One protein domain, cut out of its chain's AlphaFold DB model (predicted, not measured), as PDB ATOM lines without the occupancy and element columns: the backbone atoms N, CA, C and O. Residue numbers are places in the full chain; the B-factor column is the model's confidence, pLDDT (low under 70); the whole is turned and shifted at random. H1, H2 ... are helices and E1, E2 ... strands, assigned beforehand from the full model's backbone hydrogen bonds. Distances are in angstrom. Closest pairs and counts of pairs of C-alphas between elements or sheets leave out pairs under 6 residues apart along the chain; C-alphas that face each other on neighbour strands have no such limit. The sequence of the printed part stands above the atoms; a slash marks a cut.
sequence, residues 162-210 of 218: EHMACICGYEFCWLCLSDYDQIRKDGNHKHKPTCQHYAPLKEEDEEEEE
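Overview. This is residues 162 to 210 of the 218 residues of an uncharacterized protein of Gigaspora rosea (UniProt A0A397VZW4). A small two-stranded hairpin, E1 and E2, makes one end of a flat, drawn-out model; the short helix H1 packs by its first turn on the hairpin, a long loop follows, and a second short helix, H2, sticks out at the far end with its residues 203 to 208 standing free. The printed part has 49 residues, with two named strands and two named helices in the order E1, E2, H1, H2; the sheet has the order E1 - E2 and is antiparallel. The class is mixed, helices and strands, with under half of the residues, 21, in named elements. The whole is only just loose, close to compact, with a radius of gyration of the C-alphas of 11.8 A, and it spans 37 by 20 by 11 A.

Arrangement. Begin at the sheet, where E1, residues 163 to 165, and E2, residues 171 to 173, form a hairpin, antiparallel at 151 degrees between their directions. Look for N 164 and O 172, within hydrogen-bond range at 2.9 A, and for N 172 and O 164, also 2.9 A. The C-alphas of residues 165 and 171 face each other at 4.4 A. From there go to H1, residues 180 to 186: the closest C-alphas of E2 and H1 are those of Phe 172 and Tyr 180, 4.4 A apart, and the two elements have 5 pairs of C-alphas within 8 A. E1 and H1 have 1 such pair, His 163 and Tyr 180, at 7.0 A. Farther out, H2, residues 203 to 210, is apart from E1, E2 and H1. In H1 every O i to N i+4 pair is within hydrogen-bond range, and in H2 2 of 4 are.

Along the chain. Find C-alpha 163 at (27.442, 30.374, 131.105), where E1 begins; it runs to Ala 165, 6.7 A. E2 runs from Glu 171 to Cys 173, 7.3 A. H1 starts at C-alpha 180, (26.949, 24.946, 126.670), and covers 9.8 A to Asp 186. H2 begins at Glu 203 and ends 11.2 A away at C-alpha 210, (35.403, 14.474, 109.742).

Size, cuts and confidence. The two C-alphas farthest apart are those of Ile 167 and Glu 204, at 37.7 A. The link from E1 to E2 is tight, that from E2 to H1 is short, and that from H1 to H2, residues 187 to 202, is long. The printed part has no cut. The mean pLDDT of the printed part is 74.2, and you will find values under 70 at residues 162 to 170 and 203 to 210.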
ATOM      1  N   GLU A 162      29.492  33.930 131.329       57.75
ATOM      2  CA  GLU A 162      28.242  34.076 130.548       57.75
ATOM      3  C   GLU A 162      27.534  32.730 130.301       57.75
ATOM      4  O   GLU A 162      26.555  32.640 129.561       57.75
ATOM      5  N   HIS A 163      28.052  31.678 130.923       63.56
ATOM      6  CA  HIS A 163      27.442  30.374 131.105       63.56
ATOM      7  C   HIS A 163      26.325  30.459 132.140       63.56
ATOM      8  O   HIS A 163      26.542  30.837 133.291       63.56
ATOM      9  N   MET A 164      25.114  30.105 131.735       65.38
ATOM     10  CA  MET A 164      23.967  30.050 132.625       65.38
ATOM     11  C   MET A 164      23.472  28.625 132.764       65.38
ATOM     12  O   MET A 164      23.087  28.009 131.776       65.38
ATOM     13  N   ALA A 165      23.420  28.148 134.007       58.78
ATOM     14  CA  ALA A 165      22.777  26.896 134.377       58.78
ATOM     15  C   ALA A 165      21.336  27.160 134.843       58.78
ATOM     16  O   ALA A 165      21.081  27.909 135.797       58.78
ATOM     17  N   CYS A 166      20.390  26.547 134.143       50.03
ATOM     18  CA  CYS A 166      18.988  26.455 134.504       50.03
ATOM     19  C   CYS A 166      18.811  25.476 135.672       50.03
ATOM     20  O   CYS A 166      19.565  24.521 135.819       50.03
ATOM     21  N   ILE A 167      17.742  25.654 136.449       42.25
ATOM     22  CA  ILE A 167      17.349  24.754 137.549       42.25
ATOM     23  C   ILE A 167      17.126  23.308 137.061       42.25
ATOM     24  O   ILE A 167      17.273  22.368 137.826       42.25
ATOM     25  N   CYS A 168      16.823  23.106 135.775       49.34
ATOM     26  CA  CYS A 168      16.716  21.769 135.184       49.34
ATOM     27  C   CYS A 168      18.068  21.132 134.807       49.34
ATOM     28  O   CYS A 168      18.069  20.129 134.101       49.34
ATOM     29  N   GLY A 169      19.194  21.750 135.176       54.69
ATOM     30  CA  GLY A 169      20.542  21.320 134.792       54.69
ATOM     31  C   GLY A 169      20.954  21.712 133.369       54.69
ATOM     32  O   GLY A 169      22.035  21.345 132.934       54.69
ATOM     33  N   TYR A 170      20.116  22.447 132.623       62.50
ATOM     34  CA  TYR A 170      20.472  22.897 131.272       62.50
ATOM     35  C   TYR A 170      21.424  24.083 131.317       62.50
ATOM     36  O   TYR A 170      21.122  25.093 131.950       62.50
ATOM     37  N   GLU A 171      22.511  23.991 130.570       76.94
ATOM     38  CA  GLU A 171      23.546  25.003 130.520       76.94
ATOM     39  C   GLU A 171      23.594  25.666 129.142       76.94
ATOM     40  O   GLU A 171      23.569  24.995 128.114       76.94
ATOM     41  N   PHE A 172      23.654  26.997 129.090       78.75
ATOM     42  CA  PHE A 172      23.706  27.723 127.818       78.75
ATOM     43  C   PHE A 172      24.530  29.002 127.897       78.75
ATOM     44  O   PHE A 172      24.677  29.612 128.957       78.75
ATOM     45  N   CYS A 173      25.035  29.452 126.748       75.31
ATOM     46  CA  CYS A 173      25.631  30.776 126.631       75.31
ATOM     47  C   CYS A 173      24.538  31.848 126.645       75.31
ATOM     48  O   CYS A 173      23.674  31.886 125.772       75.31
ATOM     49  N   TRP A 174      24.611  32.798 127.569       70.88
ATOM     50  CA  TRP A 174      23.665  33.905 127.663       70.88
ATOM     51  C   TRP A 174      23.610  34.782 126.402       70.88
ATOM     52  O   TRP A 174      22.556  35.318 126.038       70.88
ATOM     53  N   LEU A 175      24.740  34.944 125.709       71.81
ATOM     54  CA  LEU A 175      24.815  35.831 124.555       71.81
ATOM     55  C   LEU A 175      24.266  35.255 123.264       71.81
ATOM     56  O   LEU A 175      23.903  36.034 122.390       71.81
ATOM     57  N   CYS A 176      24.197  33.944 123.101       78.62
ATOM     58  CA  CYS A 176      23.677  33.348 121.869       78.62
ATOM     59  C   CYS A 176      22.616  32.277 122.102       78.62
ATOM     60  O   CYS A 176      21.931  31.898 121.149       78.62
ATOM     61  N   LEU A 177      22.426  31.855 123.351       76.38
ATOM     62  CA  LEU A 177      21.597  30.723 123.756       76.38
ATOM     63  C   LEU A 177      22.065  29.394 123.148       76.38
ATOM     64  O   LEU A 177      21.267  28.467 123.054       76.38
ATOM     65  N   SER A 178      23.319  29.321 122.688       79.69
ATOM     66  CA  SER A 178      23.924  28.054 122.278       79.69
ATOM     67  C   SER A 178      24.069  27.146 123.492       79.69
ATOM     68  O   SER A 178      24.356  27.623 124.595       79.69
ATOM     69  N   ASP A 179      23.865  25.855 123.253       81.75
ATOM     70  CA  ASP A 179      24.031  24.797 124.237       81.75
ATOM     71  C   ASP A 179      25.470  24.783 124.759       81.75
ATOM     72  O   ASP A 179      26.426  24.729 123.980       81.75
ATOM     73  N   TYR A 180      25.625  24.888 126.076       82.94
ATOM     74  CA  TYR A 180      26.949  24.946 126.670       82.94
ATOM     75  C   TYR A 180      27.634  23.582 126.703       82.94
ATOM     76  O   TYR A 180      28.860  23.547 126.732       82.94
ATOM     77  N   ASP A 181      26.891  22.474 126.637       80.94
ATOM     78  CA  ASP A 181      27.502  21.149 126.521       80.94
ATOM     79  C   ASP A 181      28.227  21.007 125.177       80.94
ATOM     80  O   ASP A 181      29.322  20.450 125.135       80.94
ATOM     81  N   GLN A 182      27.681  21.577 124.098       82.62
ATOM     82  CA  GLN A 182      28.359  21.619 122.794       82.62
ATOM     83  C   GLN A 182      29.556  22.569 122.807       82.62
ATOM     84  O   GLN A 182      30.637  22.208 122.364       82.62
ATOM     85  N   ILE A 183      29.405  23.767 123.384       85.19
ATOM     86  CA  ILE A 183      30.526  24.714 123.514       85.19
ATOM     87  C   ILE A 183      31.669  24.113 124.344       85.19
ATOM     88  O   ILE A 183      32.836  24.352 124.055       85.19
ATOM     89  N   ARG A 184      31.358  23.335 125.385       82.69
ATOM     90  CA  ARG A 184      32.360  22.682 126.233       82.69
ATOM     91  C   ARG A 184      33.092  21.553 125.509       82.69
ATOM     92  O   ARG A 184      34.280  21.380 125.764       82.69
ATOM     93  N   LYS A 185      32.381  20.775 124.690       81.19
ATOM     94  CA  LYS A 185      32.942  19.635 123.955       81.19
ATOM     95  C   LYS A 185      33.747  20.084 122.745       81.19
ATOM     96  O   LYS A 185      34.912  19.732 122.634       81.19
ATOM     97  N   ASP A 186      33.140  20.925 121.922       82.38
ATOM     98  CA  ASP A 186      33.632  21.199 120.571       82.38
ATOM     99  C   ASP A 186      34.259  22.607 120.497       82.38
ATOM    100  O   ASP A 186      34.991  22.966 119.581       82.38
ATOM    101  N   GLY A 187      34.019  23.446 121.504       85.69
ATOM    102  CA  GLY A 187      34.646  24.755 121.627       85.69
ATOM    103  C   GLY A 187      33.819  25.905 121.056       85.69
ATOM    104  O   GLY A 187      32.620  25.826 120.772       85.69
ATOM    105  N   ASN A 188      34.484  27.053 120.925       88.31
ATOM    106  CA  ASN A 188      33.825  28.345 120.738       88.31
ATOM    107  C   ASN A 188      33.115  28.523 119.382       88.31
ATOM    108  O   ASN A 188      32.309  29.443 119.215       88.31
ATOM    109  N   HIS A 189      33.356  27.633 118.425       89.12
ATOM    110  CA  HIS A 189      32.692  27.646 117.126       89.12
ATOM    111  C   HIS A 189      31.215  27.231 117.207       89.12
ATOM    112  O   HIS A 189      30.430  27.592 116.332       89.12
ATOM    113  N   LYS A 190      30.796  26.553 118.289       91.19
ATOM    114  CA  LYS A 190      29.383  26.219 118.545       91.19
ATOM    115  C   LYS A 190      28.567  27.405 119.089       91.19
ATOM    116  O   LYS A 190      27.338  27.331 119.217       91.19
ATOM    117  N   HIS A 191      29.197  28.548 119.380       87.06
ATOM    118  CA  HIS A 191      28.445  29.793 119.552       87.06
ATOM    119  C   HIS A 191      27.796  30.226 118.225       87.06
ATOM    120  O   HIS A 191      28.281  29.931 117.141       87.06
ATOM    121  N   LYS A 192      26.697  30.991 118.276       84.25
ATOM    122  CA  LYS A 192      26.177  31.645 117.059       84.25
ATOM    123  C   LYS A 192      27.197  32.666 116.532       84.25
ATOM    124  O   LYS A 192      27.732  33.393 117.366       84.25
ATOM    125  N   PRO A 193      27.344  32.863 115.207       86.31
ATOM    126  CA  PRO A 193      28.281  33.842 114.629       86.31
ATOM    127  C   PRO A 193      28.122  35.283 115.132       86.31
ATOM    128  O   PRO A 193      29.038  36.092 115.069       86.31
ATOM    129  N   THR A 194      26.942  35.623 115.652       80.81
ATOM    130  CA  THR A 194      26.639  36.931 116.250       80.81
ATOM    131  C   THR A 194      27.057  37.050 117.723       80.81
ATOM    132  O   THR A 194      26.728  38.040 118.373       80.81
ATOM    133  N   CYS A 195      27.666  36.017 118.302       79.88
ATOM    134  CA  CYS A 195      28.115  35.986 119.688       79.88
ATOM    135  C   CYS A 195      29.528  36.553 119.803       79.88
ATOM    136  O   CYS A 195      30.377  36.230 118.981       79.88
ATOM    137  N   GLN A 196      29.814  37.315 120.862       82.56
ATOM    138  CA  GLN A 196      31.172  37.831 121.090       82.56
ATOM    139  C   GLN A 196      32.210  36.720 121.323       82.56
ATOM    140  O   GLN A 196      33.396  36.949 121.121       82.56
ATOM    141  N   HIS A 197      31.757  35.538 121.757       83.06
ATOM    142  CA  HIS A 197      32.607  34.372 122.009       83.06
ATOM    143  C   HIS A 197      32.755  33.464 120.797       83.06
ATOM    144  O   HIS A 197      33.476  32.479 120.880       83.06
ATOM    145  N   TYR A 198      32.069  33.753 119.688       89.62
ATOM    146  CA  TYR A 198      32.193  32.932 118.493       89.62
ATOM    147  C   TYR A 198      33.602  33.022 117.913       89.62
ATOM    148  O   TYR A 198      34.103  34.114 117.643       89.62
ATOM    149  N   ALA A 199      34.202  31.858 117.687       89.75
ATOM    150  CA  ALA A 199      35.451  31.705 116.960       89.75
ATOM    151  C   ALA A 199      35.274  30.572 115.939       89.75
ATOM    152  O   ALA A 199      34.857  29.499 116.354       89.75
ATOM    153  N   PRO A 200      35.535  30.786 114.639       86.62
ATOM    154  CA  PRO A 200      35.418  29.725 113.636       86.62
ATOM    155  C   PRO A 200      36.425  28.592 113.895       86.62
ATOM    156  O   PRO A 200      37.496  28.848 114.453       86.62
ATOM    157  N   LEU A 201      36.076  27.365 113.483       81.94
ATOM    158  CA  LEU A 201      37.019  26.243 113.408       81.94
ATOM    159  C   LEU A 201      38.158  26.600 112.451       81.94
ATOM    160  O   LEU A 201      37.965  27.370 111.505       81.94
ATOM    161  N   LYS A 202      39.363  26.105 112.729       78.75
ATOM    162  CA  LYS A 202      40.458  26.195 111.763       78.75
ATOM    163  C   LYS A 202      40.343  25.018 110.803       78.75
ATOM    164  O   LYS A 202      39.937  23.945 111.218       78.75
ATOM    165  N   GLU A 203      40.770  25.222 109.562       68.88
ATOM    166  CA  GLU A 203      40.739  24.204 108.497       68.88
ATOM    167  C   GLU A 203      41.424  22.885 108.919       68.88
ATOM    168  O   GLU A 203      40.954  21.812 108.575       68.88
ATOM    169  N   GLU A 204      42.483  22.960 109.733       63.66
ATOM    170  CA  GLU A 204      43.202  21.793 110.279       63.66
ATOM    171  C   GLU A 204      42.374  20.994 111.306       63.66
ATOM    172  O   GLU A 204      42.549  19.787 111.419       63.66
ATOM    173  N   ASP A 205      41.466  21.657 112.032       62.47
ATOM    174  CA  ASP A 205      40.602  21.032 113.041       62.47
ATOM    175  C   ASP A 205      39.327  20.427 112.395       62.47
ATOM    176  O   ASP A 205      38.703  19.540 112.972       62.47
ATOM    177  N   GLU A 206      38.934  20.889 111.195       61.47
ATOM    178  CA  GLU A 206      37.785  20.362 110.431       61.47
ATOM    179  C   GLU A 206      38.081  18.975 109.830       61.47
ATOM    180  O   GLU A 206      37.210  18.107 109.836       61.47
ATOM    181  N   GLU A 207      39.314  18.749 109.359       61.44
ATOM    182  CA  GLU A 207      39.742  17.455 108.800       61.44
ATOM    183  C   GLU A 207      39.800  16.350 109.878       61.44
ATOM    184  O   GLU A 207      39.474  15.199 109.590       61.44
ATOM    185  N   GLU A 208      40.150  16.686 111.128       60.97
ATOM    186  CA  GLU A 208      40.173  15.730 112.249       60.97
ATOM    187  C   GLU A 208      38.759  15.357 112.750       60.97
ATOM    188  O   GLU A 208      38.523  14.186 113.055       60.97
ATOM    189  N   GLU A 209      37.804  16.302 112.796       61.00
ATOM    190  CA  GLU A 209      36.399  16.008 113.158       61.00
ATOM    191  C   GLU A 209      35.721  15.098 112.112       61.00
ATOM    192  O   GLU A 209      35.017  14.158 112.485       61.00
ATOM    193  N   GLU A 210      35.954  15.328 110.811       60.41
ATOM    194  CA  GLU A 210      35.403  14.474 109.742       60.41
ATOM    195  C   GLU A 210      35.964  13.041 109.796       60.41
ATOM    196  O   GLU A 210      35.214  12.079 109.616       60.41
TER     197      GLU A 210